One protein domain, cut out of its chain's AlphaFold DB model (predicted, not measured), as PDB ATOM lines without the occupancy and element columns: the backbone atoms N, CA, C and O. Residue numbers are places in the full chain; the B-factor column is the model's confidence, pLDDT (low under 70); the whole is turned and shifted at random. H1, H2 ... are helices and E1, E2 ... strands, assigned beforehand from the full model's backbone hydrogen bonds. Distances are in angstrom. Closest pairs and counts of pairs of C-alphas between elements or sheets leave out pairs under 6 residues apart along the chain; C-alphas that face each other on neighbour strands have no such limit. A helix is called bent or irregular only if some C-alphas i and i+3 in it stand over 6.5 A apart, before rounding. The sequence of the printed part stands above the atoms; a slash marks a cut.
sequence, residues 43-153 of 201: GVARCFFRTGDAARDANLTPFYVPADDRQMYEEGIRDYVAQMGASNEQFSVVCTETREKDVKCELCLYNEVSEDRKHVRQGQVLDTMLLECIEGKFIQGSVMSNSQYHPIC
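AT A GLANCE: This is residues 43 to 153 of the 201 residues of the protein "Putative transmembrane protein" of Toxoplasma gondii TgCATBr9 (UniProt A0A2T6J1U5). Two small lobes sit side by side, each a three-stranded sheet with a helix packed over one face: H2 over the sheet of E2, E1 and E3, and the short H3 over the sheet of E5, E4 and E6. The lobes meet where edge strands E2 and E6 come together, and little H1 sits at the far end of the first lobe. The printed part has 111 residues, with three named helices and six named strands in the order E1 H1 E2 H2 E3 E4 E5 H3 E6. Both sheets, E2 - E1 - E3 and E5 - E4 - E6, are antiparallel, and the class is mixed, helices and strands. The whole is compact, with a radius of gyration of the C-alphas of 15.0 A and spans of 41 by 34 by 21 A.

HOW THE PARTS SIT: E1, residues 44 to 50, is the inner strand of the first sheet. H1, residues 54 to 57, only grazes this sheet with residues 56 to 57. E2, residues 63 to 66, is antiparallel to E1, with N 45 and O 65 2.9 A apart. H2, residues 67 to 83, is on the sheet at a height of 8.6 A and runs along the strands, at 15 degrees to E1 on the local plane; it is irregular, with C-alphas 68 and 71 7.6 A apart. E3, residues 92 to 98, is antiparallel to E1, with N 46 and O 96 2.8 A apart. E2, H2 and E3 form a split strand-helix-strand unit, two strands running the same way with E1 between them, with a right-handed crossover. E4, residues 104 to 114, and E5, residues 120 to 129, form a hairpin, with N 110 and O 123 3.0 A apart. H3, residues 130 to 135, is on the second sheet at a height of 6.4 A, over E6, residues 147 to 153. E6 is antiparallel to E4, with N 111 and O 150 3.1 A apart. E5, H3 and E6 form another right-handed split unit, with E4 between the strands. The closest C-alphas of E2 and E6, Tyr 64 and Cys 153, are 4.9 A apart. In H3 every O i to N i+4 pair is within hydrogen-bond range, in H2 11 of 13, and H1 is too short for such a pair.

IN THESE COORDINATES: E1 begins at C-alpha 44 (-132.033, -61.598, 12.153) and is 19.3 A long. H2 spans 25.5 A, E4 27.6 A and E5 23.8 A. E6 ends at C-alpha 153 (-122.219, -60.609, 14.866).

THE WHOLE: The C-alphas farthest apart, Ala 55 and Asp 116, are 44.5 A apart. The printed part has no cut, and the link from H3 to E6 is long, with 11 residues. The mean pLDDT of the printed part is 91.1, and no printed residue is under 70.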
ATOM      1  N   GLY A  43    -135.930 -61.076  14.880       91.44
ATOM      2  CA  GLY A  43    -135.605 -61.259  13.473       91.44
ATOM      3  C   GLY A  43    -134.133 -60.939  13.249       91.44
ATOM      4  O   GLY A  43    -133.628 -59.937  13.760       91.44
ATOM      5  N   VAL A  44    -133.447 -61.781  12.487       95.19
ATOM      6  CA  VAL A  44    -132.033 -61.598  12.153       95.19
ATOM      7  C   VAL A  44    -131.901 -61.475  10.644       95.19
ATOM      8  O   VAL A  44    -132.543 -62.208   9.892       95.19
ATOM      9  N   ALA A  45    -131.044 -60.569  10.190       96.94
ATOM     10  CA  ALA A  45    -130.615 -60.500   8.807       96.94
ATOM     11  C   ALA A  45    -129.164 -60.960   8.675       96.94
ATOM     12  O   ALA A  45    -128.302 -60.615   9.482       96.94
ATOM     13  N   ARG A  46    -128.904 -61.739   7.626       97.12
ATOM     14  CA  ARG A  46    -127.572 -62.140   7.187       97.12
ATOM     15  C   ARG A  46    -127.134 -61.222   6.059       97.12
ATOM     16  O   ARG A  46    -127.802 -61.152   5.028       97.12
ATOM     17  N   CYS A  47    -126.022 -60.539   6.260       96.75
ATOM     18  CA  CYS A  47    -125.467 -59.553   5.353       96.75
ATOM     19  C   CYS A  47    -124.225 -60.094   4.645       96.75
ATOM     20  O   CYS A  47    -123.376 -60.750   5.253       96.75
ATOM     21  N   PHE A  48    -124.119 -59.787   3.357       94.81
ATOM     22  CA  PHE A  48    -123.011 -60.179   2.498       94.81
ATOM     23  C   PHE A  48    -122.411 -58.952   1.833       94.81
ATOM     24  O   PHE A  48    -123.135 -58.073   1.363       94.81
ATOM     25  N   PHE A  49    -121.087 -58.936   1.742       92.62
ATOM     26  CA  PHE A  49    -120.365 -57.976   0.923       92.62
ATOM     27  C   PHE A  49    -120.431 -58.386  -0.550       92.62
ATOM     28  O   PHE A  49    -120.323 -59.566  -0.888       92.62
ATOM     29  N   ARG A  50    -120.607 -57.397  -1.421       92.19
ATOM     30  CA  ARG A  50    -120.654 -57.528  -2.875       92.19
ATOM     31  C   ARG A  50    -119.557 -56.680  -3.477       92.19
ATOM     32  O   ARG A  50    -119.530 -55.477  -3.252       92.19
ATOM     33  N   THR A  51    -118.677 -57.303  -4.245       89.62
ATOM     34  CA  THR A  51    -117.507 -56.667  -4.866       89.62
ATOM     35  C   THR A  51    -117.590 -56.604  -6.392       89.62
ATOM     36  O   THR A  51    -116.646 -56.176  -7.051       89.62
ATOM     37  N   GLY A  52    -118.695 -57.089  -6.966       84.50
ATOM     38  CA  GLY A  52    -118.862 -57.268  -8.411       84.50
ATOM     39  C   GLY A  52    -118.180 -58.527  -8.965       84.50
ATOM     40  O   GLY A  52    -118.429 -58.901 -10.108       84.50
ATOM     41  N   ASP A  53    -117.378 -59.221  -8.154       87.19
ATOM     42  CA  ASP A  53    -116.735 -60.491  -8.489       87.19
ATOM     43  C   ASP A  53    -117.336 -61.621  -7.642       87.19
ATOM     44  O   ASP A  53    -117.074 -61.743  -6.445       87.19
ATOM     45  N   ALA A  54    -118.125 -62.486  -8.283       85.44
ATOM     46  CA  ALA A  54    -118.806 -63.593  -7.619       85.44
ATOM     47  C   ALA A  54    -117.845 -64.572  -6.914       85.44
ATOM     48  O   ALA A  54    -118.211 -65.150  -5.890       85.44
ATOM     49  N   ALA A  55    -116.623 -64.757  -7.430       85.75
ATOM     50  CA  ALA A  55    -115.637 -65.639  -6.812       85.75
ATOM     51  C   ALA A  55    -115.065 -65.023  -5.530       85.75
ATOM     52  O   ALA A  55    -114.804 -65.733  -4.557       85.75
ATOM     53  N   ARG A  56    -114.898 -63.698  -5.498       85.81
ATOM     54  CA  ARG A  56    -114.482 -62.983  -4.285       85.81
ATOM     55  C   ARG A  56    -115.608 -62.928  -3.269       85.81
ATOM     56  O   ARG A  56    -115.364 -63.260  -2.114       85.81
ATOM     57  N   ASP A  57    -116.823 -62.605  -3.702       86.56
ATOM     58  CA  ASP A  57    -118.012 -62.540  -2.849       86.56
ATOM     59  C   ASP A  57    -118.243 -63.851  -2.082       86.56
ATOM     60  O   ASP A  57    -118.545 -63.827  -0.892       86.56
ATOM     61  N   ALA A  58    -118.044 -65.003  -2.734       83.38
ATOM     62  CA  ALA A  58    -118.203 -66.319  -2.112       83.38
ATOM     63  C   ALA A  58    -117.193 -66.605  -0.983       83.38
ATOM     64  O   ALA A  58    -117.458 -67.442  -0.122       83.38
ATOM     65  N   ASN A  59    -116.046 -65.920  -0.981       86.75
ATOM     66  CA  ASN A  59    -115.006 -66.065   0.037       86.75
ATOM     67  C   ASN A  59    -115.145 -65.053   1.184       86.75
ATOM     68  O   ASN A  59    -114.415 -65.148   2.172       86.75
ATOM     69  N   LEU A  60    -116.043 -64.071   1.065       88.88
ATOM     70  CA  LEU A  60    -116.262 -63.083   2.111       88.88
ATOM     71  C   LEU A  60    -117.181 -63.664   3.181       88.88
ATOM     72  O   LEU A  60    -118.297 -64.113   2.911       88.88
ATOM     73  N   THR A  61    -116.704 -63.639   4.421       91.81
ATOM     74  CA  THR A  61    -117.488 -64.078   5.570       91.81
ATOM     75  C   THR A  61    -118.705 -63.158   5.733       91.81
ATOM     76  O   THR A  61    -118.536 -61.936   5.796       91.81
ATOM     77  N   PRO A  62    -119.929 -63.707   5.800       95.06
ATOM     78  CA  PRO A  62    -121.115 -62.912   6.081       95.06
ATOM     79  C   PRO A  62    -121.091 -62.411   7.524       95.06
ATOM     80  O   PRO A  62    -120.414 -62.984   8.373       95.06
ATOM     81  N   PHE A  63    -121.899 -61.406   7.823       96.69
ATOM     82  CA  PHE A  63    -122.155 -60.963   9.192       96.69
ATOM     83  C   PHE A  63    -123.658 -60.908   9.455       96.69
ATOM     84  O   PHE A  63    -124.459 -60.957   8.521       96.69
ATOM     85  N   TYR A  64    -124.047 -60.839  10.722       97.62
ATOM     86  CA  TYR A  64    -125.447 -60.846  11.135       97.62
ATOM     87  C   TYR A  64    -125.783 -59.604  11.945       97.62
ATOM     88  O   TYR A  64    -124.981 -59.148  12.759       97.62
ATOM     89  N   VAL A  65    -126.986 -59.087  11.724       97.12
ATOM     90  CA  VAL A  65    -127.531 -57.884  12.367       97.12
ATOM     91  C   VAL A  65    -129.014 -58.105  12.688       97.12
ATOM     92  O   VAL A  65    -129.622 -59.023  12.119       97.12
ATOM     93  N   PRO A  66    -129.637 -57.295  13.561       96.00
ATOM     94  CA  PRO A  66    -131.089 -57.306  13.710       96.00
ATOM     95  C   PRO A  66    -131.769 -57.045  12.360       96.00
ATOM     96  O   PRO A  66    -131.322 -56.202  11.585       96.00
ATOM     97  N   ALA A  67    -132.866 -57.744  12.067       95.56
ATOM     98  CA  ALA A  67    -133.588 -57.556  10.804       95.56
ATOM     99  C   ALA A  67    -134.070 -56.105  10.613       95.56
ATOM    100  O   ALA A  67    -134.042 -55.589   9.492       95.56
ATOM    101  N   ASP A  68    -134.434 -55.443  11.715       94.69
ATOM    102  CA  ASP A  68    -134.859 -54.041  11.749       94.69
ATOM    103  C   ASP A  68    -133.718 -53.068  11.369       94.69
ATOM    104  O   ASP A  68    -133.979 -51.999  10.820       94.69
ATOM    105  N   ASP A  69    -132.453 -53.465  11.559       95.06
ATOM    106  CA  ASP A  69    -131.269 -52.630  11.312       95.06
ATOM    107  C   ASP A  69    -130.700 -52.778   9.892       95.06
ATOM    108  O   ASP A  69    -129.768 -52.066   9.515       95.06
ATOM    109  N   ARG A  70    -131.249 -53.680   9.067       95.38
ATOM    110  CA  ARG A  70    -130.738 -53.954   7.711       95.38
ATOM    111  C   ARG A  70    -130.482 -52.682   6.902       95.38
ATOM    112  O   ARG A  70    -129.403 -52.531   6.336       95.38
ATOM    113  N   GLN A  71    -131.481 -51.801   6.816       95.56
ATOM    114  CA  GLN A  71    -131.398 -50.614   5.959       95.56
ATOM    115  C   GLN A  71    -130.284 -49.681   6.421       95.56
ATOM    116  O   GLN A  71    -129.514 -49.201   5.598       95.56
ATOM    117  N   MET A  72    -130.137 -49.513   7.738       94.69
ATOM    118  CA  MET A  72    -129.071 -48.707   8.322       94.69
ATOM    119  C   MET A  72    -127.686 -49.197   7.878       94.69
ATOM    120  O   MET A  72    -126.836 -48.384   7.522       94.69
ATOM    121  N   TYR A  73    -127.455 -50.514   7.855       94.44
ATOM    122  CA  TYR A  73    -126.171 -51.073   7.417       94.44
ATOM    123  C   TYR A  73    -125.966 -51.000   5.899       94.44
ATOM    124  O   TYR A  73    -124.872 -50.657   5.450       94.44
ATOM    125  N   GLU A  74    -126.995 -51.297   5.102       95.25
ATOM    126  CA  GLU A  74    -126.916 -51.220   3.636       95.25
ATOM    127  C   GLU A  74    -126.663 -49.787   3.146       95.25
ATOM    128  O   GLU A  74    -125.870 -49.575   2.226       95.25
ATOM    129  N   GLU A  75    -127.321 -48.799   3.753       94.94
ATOM    130  CA  GLU A  75    -127.169 -47.382   3.415       94.94
ATOM    131  C   GLU A  75    -125.888 -46.796   4.011       94.94
ATOM    132  O   GLU A  75    -125.122 -46.161   3.293       94.94
ATOM    133  N   GLY A  76    -125.575 -47.088   5.276       92.94
ATOM    134  CA  GLY A  76    -124.375 -46.561   5.929       92.94
ATOM    135  C   GLY A  76    -123.078 -46.978   5.230       92.94
ATOM    136  O   GLY A  76    -122.164 -46.169   5.075       92.94
ATOM    137  N   ILE A  77    -123.002 -48.222   4.745       92.06
ATOM    138  CA  ILE A  77    -121.840 -48.683   3.973       92.06
ATOM    139  C   ILE A  77    -121.812 -48.033   2.590       92.06
ATOM    140  O   ILE A  77    -120.742 -47.641   2.130       92.06
ATOM    141  N   ARG A  78    -122.965 -47.880   1.936       92.56
ATOM    142  CA  ARG A  78    -123.071 -47.194   0.641       92.56
ATOM    143  C   ARG A  78    -122.556 -45.758   0.723       92.56
ATOM    144  O   ARG A  78    -121.744 -45.347  -0.102       92.56
ATOM    145  N   ASP A  79    -122.980 -45.025   1.745       92.88
ATOM    146  CA  ASP A  79    -122.574 -43.640   1.968       92.88
ATOM    147  C   ASP A  79    -121.078 -43.544   2.286       92.88
ATOM    148  O   ASP A  79    -120.379 -42.686   1.743       92.88
ATOM    149  N   TYR A  80    -120.560 -44.469   3.098       90.62
ATOM    150  CA  TYR A  80    -119.130 -44.560   3.393       90.62
ATOM    151  C   TYR A  80    -118.286 -44.819   2.133       90.62
ATOM    152  O   TYR A  80    -117.277 -44.150   1.904       90.62
ATOM    153  N   VAL A  81    -118.710 -45.751   1.276       90.31
ATOM    154  CA  VAL A  81    -118.042 -46.063  -0.002       90.31
ATOM    155  C   VAL A  81    -118.058 -44.858  -0.937       90.31
ATOM    156  O   VAL A  81    -117.020 -44.508  -1.505       90.31
ATOM    157  N   ALA A  82    -119.205 -44.184  -1.050       89.94
ATOM    158  CA  ALA A  82    -119.343 -42.976  -1.851       89.94
ATOM    159  C   ALA A  82    -118.423 -41.852  -1.346       89.94
ATOM    160  O   ALA A  82    -117.782 -41.171  -2.147       89.94
ATOM    161  N   GLN A  83    -118.291 -41.693  -0.025       92.00
ATOM    162  CA  GLN A  83    -117.389 -40.713   0.584       92.00
ATOM    163  C   GLN A  83    -115.910 -40.993   0.273       92.00
ATOM    164  O   GLN A  83    -115.122 -40.058   0.141       92.00
ATOM    165  N   MET A  84    -115.532 -42.263   0.110       89.38
ATOM    166  CA  MET A  84    -114.184 -42.661  -0.310       89.38
ATOM    167  C   MET A  84    -113.939 -42.526  -1.823       89.38
ATOM    168  O   MET A  84    -112.828 -42.787  -2.283       89.38
ATOM    169  N   GLY A  85    -114.944 -42.123  -2.608       87.56
ATOM    170  CA  GLY A  85    -114.833 -41.963  -4.061       87.56
ATOM    171  C   GLY A  85    -114.904 -43.273  -4.855       87.56
ATOM    172  O   GLY A  85    -114.562 -43.284  -6.036       87.56
ATOM    173  N   ALA A  86    -115.340 -44.369  -4.229       83.88
ATOM    174  CA  ALA A  86    -115.596 -45.640  -4.900       83.88
ATOM    175  C   ALA A  86    -117.063 -45.733  -5.360       83.88
ATOM    176  O   ALA A  86    -117.940 -45.047  -4.833       83.88
ATOM    177  N   SER A  87    -117.345 -46.573  -6.363       79.56
ATOM    178  CA  SER A  87    -118.722 -46.792  -6.831       79.56
ATOM    179  C   SER A  87    -119.400 -47.938  -6.074       79.56
ATOM    180  O   SER A  87    -118.764 -48.920  -5.693       79.56
ATOM    181  N   ASN A  88    -120.724 -47.858  -5.921       73.25
ATOM    182  CA  ASN A  88    -121.539 -48.907  -5.284       73.25
ATOM    183  C   ASN A  88    -121.493 -50.257  -6.026       73.25
ATOM    184  O   ASN A  88    -121.840 -51.295  -5.470       73.25
ATOM    185  N   GLU A  89    -121.066 -50.237  -7.288       76.50
ATOM    186  CA  GLU A  89    -120.856 -51.427  -8.117       76.50
ATOM    187  C   GLU A  89    -119.569 -52.172  -7.729       76.50
ATOM    188  O   GLU A  89    -119.480 -53.381  -7.922       76.50
ATOM    189  N   GLN A  90    -118.585 -51.466  -7.161       82.31
ATOM    190  CA  GLN A  90    -117.311 -52.034  -6.708       82.31
ATOM    191  C   GLN A  90    -117.389 -52.583  -5.285       82.31
ATOM    192  O   GLN A  90    -116.645 -53.503  -4.943       82.31
ATOM    193  N   PHE A  91    -118.247 -52.003  -4.444       88.38
ATOM    194  CA  PHE A  91    -118.456 -52.463  -3.078       88.38
ATOM    195  C   PHE A  91    -119.847 -52.084  -2.569       88.38
ATOM    196  O   PHE A  91    -120.208 -50.909  -2.523       88.38
ATOM    197  N   SER A  92    -120.624 -53.073  -2.142       92.25
ATOM    198  CA  SER A  92    -121.906 -52.867  -1.467       92.25
ATOM    199  C   SER A  92    -122.179 -53.966  -0.447       92.25
ATOM    200  O   SER A  92    -121.475 -54.975  -0.385       92.25
ATOM    201  N   VAL A  93    -123.203 -53.763   0.378       94.38
ATOM    202  CA  VAL A  93    -123.726 -54.783   1.287       94.38
ATOM    203  C   VAL A  93    -125.177 -55.066   0.949       94.38
ATOM    204  O   VAL A  93    -125.938 -54.151   0.645       94.38
ATOM    205  N   VAL A  94    -125.538 -56.345   0.996       94.81
ATOM    206  CA  VAL A  94    -126.911 -56.821   0.824       94.81
ATOM    207  C   VAL A  94    -127.251 -57.733   1.986       94.81
ATOM    208  O   VAL A  94    -126.534 -58.704   2.238       94.81
ATOM    209  N   CYS A  95    -128.356 -57.450   2.664       96.75
ATOM    210  CA  CYS A  95    -128.825 -58.231   3.791       96.75
ATOM    211  C   CYS A  95    -130.162 -58.908   3.493       96.75
ATOM    212  O   CYS A  95    -131.144 -58.306   3.049       96.75
ATOM    213  N   THR A  96    -130.222 -60.193   3.812       96.31
ATOM    214  CA  THR A  96    -131.418 -61.023   3.676       96.31
ATOM    215  C   THR A  96    -131.837 -61.528   5.042       96.31
ATOM    216  O   THR A  96    -131.003 -62.043   5.786       96.31
ATOM    217  N   GLU A  97    -133.120 -61.403   5.371       95.25
ATOM    218  CA  GLU A  97    -133.668 -61.999   6.588       95.25
ATOM    219  C   GLU A  97    -133.393 -63.509   6.603       95.25
ATOM    220  O   GLU A  97    -133.504 -64.188   5.579       95.25
ATOM    221  N   THR A  98    -132.994 -64.031   7.757       94.06
ATOM    222  CA  THR A  98    -132.635 -65.435   7.942       94.06
ATOM    223  C   THR A  98    -133.314 -66.008   9.179       94.06
ATOM    224  O   THR A  98    -133.704 -65.297  10.102       94.06
ATOM    225  N   ARG A  99    -133.451 -67.334   9.193       91.25
ATOM    226  CA  ARG A  99    -133.936 -68.104  10.348       91.25
ATOM    227  C   ARG A  99    -132.807 -68.825  11.077       91.25
ATOM    228  O   ARG A  99    -133.073 -69.673  11.925       91.25
ATOM    229  N   GLU A 100    -131.560 -68.531  10.722       89.19
ATOM    230  CA  GLU A 100    -130.380 -69.066  11.392       89.19
ATOM    231  C   GLU A 100    -130.346 -68.578  12.848       89.19
ATOM    232  O   GLU A 100    -130.326 -67.378  13.112       89.19
ATOM    233  N   LYS A 101    -130.379 -69.523  13.795       83.31
ATOM    234  CA  LYS A 101    -130.334 -69.255  15.245       83.31
ATOM    235  C   LYS A 101    -129.059 -69.815  15.887       83.31
ATOM    236  O   LYS A 101    -128.490 -69.186  16.774       83.31
ATOM    237  N   ASP A 102    -128.557 -70.937  15.369       90.00
ATOM    238  CA  ASP A 102    -127.399 -71.667  15.904       90.00
ATOM    239  C   ASP A 102    -126.074 -71.216  15.268       90.00
ATOM    240  O   ASP A 102    -125.268 -72.021  14.803       90.00
ATOM    241  N   VAL A 103    -125.851 -69.904  15.216       93.75
ATOM    242  CA  VAL A 103    -124.595 -69.324  14.733       93.75
ATOM    243  C   VAL A 103    -123.775 -68.870  15.932       93.75
ATOM    244  O   VAL A 103    -124.268 -68.142  16.792       93.75
ATOM    245  N   LYS A 104    -122.508 -69.285  15.985       95.31
ATOM    246  CA  LYS A 104    -121.541 -68.761  16.949       95.31
ATOM    247  C   LYS A 104    -120.869 -67.519  16.365       95.31
ATOM    248  O   LYS A 104    -120.311 -67.586  15.270       95.31
ATOM    249  N   CYS A 105    -120.896 -66.416  17.102       95.06
ATOM    250  CA  CYS A 105    -120.143 -65.210  16.794       95.06
ATOM    251  C   CYS A 105    -118.739 -65.346  17.386       95.06
ATOM    252  O   CYS A 105    -118.587 -65.520  18.596       95.06
ATOM    253  N   GLU A 106    -117.713 -65.251  16.545       96.00
ATOM    254  CA  GLU A 106    -116.337 -65.087  17.022       96.00
ATOM    255  C   GLU A 106    -116.174 -63.697  17.648       96.00
ATOM    256  O   GLU A 106    -115.575 -63.555  18.713       96.00
ATOM    257  N   LEU A 107    -116.800 -62.691  17.028       96.06
ATOM    258  CA  LEU A 107    -116.810 -61.313  17.493       96.06
ATOM    259  C   LEU A 107    -118.223 -60.730  17.400       96.06
ATOM    260  O   LEU A 107    -118.824 -60.700  16.330       96.06
ATOM    261  N   CYS A 108    -118.737 -60.236  18.518       96.00
ATOM    262  CA  CYS A 108    -119.931 -59.407  18.599       96.00
ATOM    263  C   CYS A 108    -119.501 -57.966  18.884       96.00
ATOM    264  O   CYS A 108    -118.971 -57.686  19.959       96.00
ATOM    265  N   LEU A 109    -119.702 -57.061  17.929       96.31
ATOM    266  CA  LEU A 109    -119.510 -55.623  18.121       96.31
ATOM    267  C   LEU A 109    -120.859 -54.975  18.362       96.31
ATOM    268  O   LEU A 109    -121.823 -55.326  17.693       96.31
ATOM    269  N   TYR A 110    -120.945 -54.008  19.264       95.25
ATOM    270  CA  TYR A 110    -122.192 -53.286  19.458       95.25
ATOM    271  C   TYR A 110    -121.972 -51.825  19.811       95.25
ATOM    272  O   TYR A 110    -120.991 -51.453  20.460       95.25
ATOM    273  N   ASN A 111    -122.945 -51.012  19.411       94.12
ATOM    274  CA  ASN A 111    -123.067 -49.629  19.833       94.12
ATOM    275  C   ASN A 111    -124.336 -49.458  20.662       94.12
ATOM    276  O   ASN A 111    -125.412 -49.906  20.275       94.12
ATOM    277  N   GLU A 112    -124.197 -48.769  21.785       93.38
ATOM    278  CA  GLU A 112    -125.286 -48.313  22.629       93.38
ATOM    279  C   GLU A 112    -125.319 -46.796  22.589       93.38
ATOM    280  O   GLU A 112    -124.349 -46.137  22.970       93.38
ATOM    281  N   VAL A 113    -126.432 -46.240  22.127       92.81
ATOM    282  CA  VAL A 113    -126.651 -44.796  22.086       92.81
ATOM    283  C   VAL A 113    -127.785 -44.475  23.040       92.81
ATOM    284  O   VAL A 113    -128.907 -44.937  22.846       92.81
ATOM    285  N   SER A 114    -127.507 -43.709  24.091       93.56
ATOM    286  CA  SER A 114    -128.545 -43.258  25.015       93.56
ATOM    287  C   SER A 114    -129.638 -42.469  24.289       93.56
ATOM    288  O   SER A 114    -129.392 -41.826  23.267       93.56
ATOM    289  N   GLU A 115    -130.851 -42.468  24.836       90.88
ATOM    290  CA  GLU A 115    -131.983 -41.716  24.281       90.88
ATOM    291  C   GLU A 115    -131.683 -40.216  24.105       90.88
ATOM    292  O   GLU A 115    -132.067 -39.610  23.105       90.88
ATOM    293  N   ASP A 116    -130.919 -39.625  25.032       89.69
ATOM    294  CA  ASP A 116    -130.483 -38.225  24.956       89.69
ATOM    295  C   ASP A 116    -129.380 -37.973  23.909       89.69
ATOM    296  O   ASP A 116    -129.004 -36.821  23.684       89.69
ATOM    297  N   ARG A 117    -128.865 -39.037  23.275       87.44
ATOM    298  CA  ARG A 117    -127.762 -39.053  22.300       87.44
ATOM    299  C   ARG A 117    -126.452 -38.442  22.801       87.44
ATOM    300  O   ARG A 117    -125.584 -38.111  21.997       87.44
ATOM    301  N   LYS A 118    -126.290 -38.272  24.115       91.44
ATOM    302  CA  LYS A 118    -125.070 -37.702  24.713       91.44
ATOM    303  C   LYS A 118    -124.073 -38.764  25.139       91.44
ATOM    304  O   LYS A 118    -122.887 -38.466  25.249       91.44
ATOM    305  N   HIS A 119    -124.542 -39.983  25.378       90.44
ATOM    306  CA  HIS A 119    -123.719 -41.082  25.846       90.44
ATOM    307  C   HIS A 119    -123.718 -42.175  24.788       90.44
ATOM    308  O   HIS A 119    -124.752 -42.759  24.463       90.44
ATOM    309  N   VAL A 120    -122.533 -42.433  24.246       92.25
ATOM    310  CA  VAL A 120    -122.302 -43.535  23.321       92.25
ATOM    311  C   VAL A 120    -121.336 -44.494  23.989       92.25
ATOM    312  O   VAL A 120    -120.247 -44.096  24.405       92.25
ATOM    313  N   ARG A 121    -121.739 -45.757  24.097       92.00
ATOM    314  CA  ARG A 121    -120.889 -46.846  24.563       92.00
ATOM    315  C   ARG A 121    -120.685 -47.818  23.415       92.00
ATOM    316  O   ARG A 121    -121.644 -48.289  22.816       92.00
ATOM    317  N   GLN A 122    -119.428 -48.109  23.118       93.62
ATOM    318  CA  GLN A 122    -119.056 -49.135  22.153       93.62
ATOM    319  C   GLN A 122    -118.480 -50.311  22.922       93.62
ATOM    320  O   GLN A 122    -117.686 -50.117  23.847       93.62
ATOM    321  N   GLY A 123    -118.897 -51.516  22.570       93.06
ATOM    322  CA  GLY A 123    -118.422 -52.720  23.225       93.06
ATOM    323  C   GLY A 123    -118.135 -53.832  22.238       93.06
ATOM    324  O   GLY A 123    -118.596 -53.830  21.095       93.06
ATOM    325  N   GLN A 124    -117.341 -54.781  22.718       94.56
ATOM    326  CA  GLN A 124    -116.999 -55.993  22.000       94.56
ATOM    327  C   GLN A 124    -117.097 -57.185  22.948       94.56
ATOM    328  O   GLN A 124    -116.634 -57.124  24.088       94.56
ATOM    329  N   VAL A 125    -117.689 -58.270  22.465       93.75
ATOM    330  CA  VAL A 125    -117.781 -59.552  23.165       93.75
ATOM    331  C   VAL A 125    -117.270 -60.630  22.223       93.75
ATOM    332  O   VAL A 125    -117.608 -60.640  21.041       93.75
ATOM    333  N   LEU A 126    -116.430 -61.519  22.740       93.94
ATOM    334  CA  LEU A 126    -115.899 -62.654  21.990       93.94
ATOM    335  C   LEU A 126    -116.700 -63.914  22.308       93.94
ATOM    336  O   LEU A 126    -117.229 -64.046  23.412       93.94
ATOM    337  N   ASP A 127    -116.738 -64.846  21.357       93.62
ATOM    338  CA  ASP A 127    -117.235 -66.211  21.566       93.62
ATOM    339  C   ASP A 127    -118.652 -66.303  22.176       93.62
ATOM    340  O   ASP A 127    -118.894 -67.067  23.111       93.62
ATOM    341  N   THR A 128    -119.612 -65.562  21.622       93.56
ATOM    342  CA  THR A 128    -121.022 -65.565  22.063       93.56
ATOM    343  C   THR A 128    -121.943 -66.140  20.990       93.56
ATOM    344  O   THR A 128    -121.590 -66.195  19.809       93.56
ATOM    345  N   MET A 129    -123.130 -66.600  21.378       95.12
ATOM    346  CA  MET A 129    -124.130 -67.049  20.413       95.12
ATOM    347  C   MET A 129    -124.778 -65.857  19.701       95.12
ATOM    348  O   MET A 129    -124.927 -64.778  20.271       95.12
ATOM    349  N   LEU A 130    -125.222 -66.063  18.461       94.94
ATOM    350  CA  LEU A 130    -125.889 -65.038  17.655       94.94
ATOM    351  C   LEU A 130    -127.037 -64.370  18.408       94.94
ATOM    352  O   LEU A 130    -127.055 -63.152  18.527       94.94
ATOM    353  N   LEU A 131    -127.965 -65.149  18.961       93.69
ATOM    354  CA  LEU A 131    -129.110 -64.577  19.670       93.69
ATOM    355  C   LEU A 131    -128.704 -63.815  20.939       93.69
ATOM    356  O   LEU A 131    -129.305 -62.790  21.238       93.69
ATOM    357  N   GLU A 132    -127.662 -64.252  21.649       92.81
ATOM    358  CA  GLU A 132    -127.136 -63.521  22.811       92.81
ATOM    359  C   GLU A 132    -126.560 -62.161  22.401       92.81
ATOM    360  O   GLU A 132    -126.857 -61.154  23.043       92.81
ATOM    361  N   CYS A 133    -125.802 -62.126  21.298       94.31
ATOM    362  CA  CYS A 133    -125.274 -60.897  20.711       94.31
ATOM    363  C   CYS A 133    -126.391 -59.952  20.263       94.31
ATOM    364  O   CYS A 133    -126.384 -58.781  20.626       94.31
ATOM    365  N   ILE A 134    -127.376 -60.451  19.510       94.56
ATOM    366  CA  ILE A 134    -128.460 -59.622  18.972       94.56
ATOM    367  C   ILE A 134    -129.358 -59.073  20.092       94.56
ATOM    368  O   ILE A 134    -129.832 -57.943  20.010       94.56
ATOM    369  N   GLU A 135    -129.571 -59.841  21.160       91.44
ATOM    370  CA  GLU A 135    -130.401 -59.423  22.295       91.44
ATOM    371  C   GLU A 135    -129.630 -58.641  23.370       91.44
ATOM    372  O   GLU A 135    -130.241 -58.157  24.325       91.44
ATOM    373  N   GLY A 136    -128.302 -58.532  23.256       90.81
ATOM    374  CA  GLY A 136    -127.452 -57.881  24.256       90.81
ATOM    375  C   GLY A 136    -127.427 -58.605  25.610       90.81
ATOM    376  O   GLY A 136    -127.260 -57.976  26.659       90.81
ATOM    377  N   LYS A 137    -127.633 -59.927  25.611       88.94
ATOM    378  CA  LYS A 137    -127.673 -60.766  26.818       88.94
ATOM    379  C   LYS A 137    -126.306 -61.386  27.073       88.94
ATOM    380  O   LYS A 137    -126.049 -62.526  26.698       88.94
ATOM    381  N   PHE A 138    -125.436 -60.639  27.743       85.69
ATOM    382  CA  PHE A 138    -124.081 -61.085  28.060       85.69
ATOM    383  C   PHE A 138    -123.931 -61.486  29.528       85.69
ATOM    384  O   PHE A 138    -124.574 -60.937  30.418       85.69
ATOM    385  N   ILE A 139    -123.013 -62.418  29.802       76.25
ATOM    386  CA  ILE A 139    -122.699 -62.861  31.173       76.25
ATOM    387  C   ILE A 139    -122.034 -61.730  31.983       76.25
ATOM    388  O   ILE A 139    -122.198 -61.651  33.198       76.25
ATOM    389  N   GLN A 140    -121.273 -60.854  31.318       72.25
ATOM    390  CA  GLN A 140    -120.386 -59.869  31.954       72.25
ATOM    391  C   GLN A 140    -120.942 -58.435  31.967       72.25
ATOM    392  O   GLN A 140    -120.242 -57.512  32.378       72.25
ATOM    393  N   GLY A 141    -122.187 -58.219  31.540       70.81
ATOM    394  CA  GLY A 141    -122.778 -56.885  31.519       70.81
ATOM    395  C   GLY A 141    -124.178 -56.854  30.924       70.81
ATOM    396  O   GLY A 141    -124.615 -57.798  30.273       70.81
ATOM    397  N   SER A 142    -124.873 -55.745  31.153       75.81
ATOM    398  CA  SER A 142    -126.177 -55.470  30.558       75.81
ATOM    399  C   SER A 142    -126.110 -54.235  29.669       75.81
ATOM    400  O   SER A 142    -125.338 -53.302  29.927       75.81
ATOM    401  N   VAL A 143    -126.975 -54.213  28.659       83.94
ATOM    402  CA  VAL A 143    -127.271 -53.020  27.859       83.94
ATOM    403  C   VAL A 143    -127.721 -51.876  28.780       83.94
ATOM    404  O   VAL A 143    -128.361 -52.106  29.812       83.94
ATOM    405  N   MET A 144    -127.340 -50.646  28.442       84.94
ATOM    406  CA  MET A 144    -127.768 -49.428  29.116       84.94
ATOM    407  C   MET A 144    -129.293 -49.305  29.082       84.94
ATOM    408  O   MET A 144    -129.955 -49.584  28.083       84.94
ATOM    409  N   SER A 145    -129.873 -48.849  30.189       85.25
ATOM    410  CA  SER A 145    -131.299 -48.535  30.222       85.25
ATOM    411  C   SER A 145    -131.606 -47.397  29.246       85.25
ATOM    412  O   SER A 145    -130.884 -46.401  29.218       85.25
ATOM    413  N   ASN A 146    -132.700 -47.521  28.490       87.62
ATOM    414  CA  ASN A 146    -133.167 -46.511  27.532       87.62
ATOM    415  C   ASN A 146    -132.101 -46.118  26.486       87.62
ATOM    416  O   ASN A 146    -131.921 -44.941  26.171       87.62
ATOM    417  N   SER A 147    -131.370 -47.098  25.955       91.12
ATOM    418  CA  SER A 147    -130.465 -46.902  24.820       91.12
ATOM    419  C   SER A 147    -130.944 -47.647  23.580       91.12
ATOM    420  O   SER A 147    -131.550 -48.714  23.681       91.12
ATOM    421  N   GLN A 148    -130.605 -47.121  22.410       92.25
ATOM    422  CA  GLN A 148    -130.659 -47.860  21.154       92.25
ATOM    423  C   GLN A 148    -129.435 -48.770  21.074       92.25
ATOM    424  O   GLN A 148    -128.312 -48.307  21.276       92.25
ATOM    425  N   TYR A 149    -129.668 -50.057  20.830       93.69
ATOM    426  CA  TYR A 149    -128.648 -51.098  20.798       93.69
ATOM    427  C   TYR A 149    -128.515 -51.637  19.375       93.69
ATOM    428  O   TYR A 149    -129.475 -52.190  18.846       93.69
ATOM    429  N   HIS A 150    -127.332 -51.482  18.784       95.25
ATOM    430  CA  HIS A 150    -127.045 -51.875  17.402       95.25
ATOM    431  C   HIS A 150    -125.876 -52.869  17.364       95.25
ATOM    432  O   HIS A 150    -124.712 -52.443  17.329       95.25
ATOM    433  N   PRO A 151    -126.161 -54.180  17.447       95.88
ATOM    434  CA  PRO A 151    -125.162 -55.238  17.425       95.88
ATOM    435  C   PRO A 151    -124.835 -55.726  16.008       95.88
ATOM    436  O   PRO A 151    -125.671 -55.742  15.106       95.88
ATOM    437  N   ILE A 152    -123.613 -56.224  15.853       97.44
ATOM    438  CA  ILE A 152    -123.098 -56.905  14.671       97.44
ATOM    439  C   ILE A 152    -122.395 -58.175  15.131       97.44
ATOM    440  O   ILE A 152    -121.428 -58.123  15.891       97.44
ATOM    441  N   CYS A 153    -122.852 -59.319  14.639       97.31
ATOM    442  CA  CYS A 153    -122.219 -60.609  14.866       97.31
ATOM    443  C   CYS A 153    -121.371 -61.008  13.656       97.31
ATOM    444  O   CYS A 153    -121.885 -61.188  12.549       97.31
TER     445      CYS A 153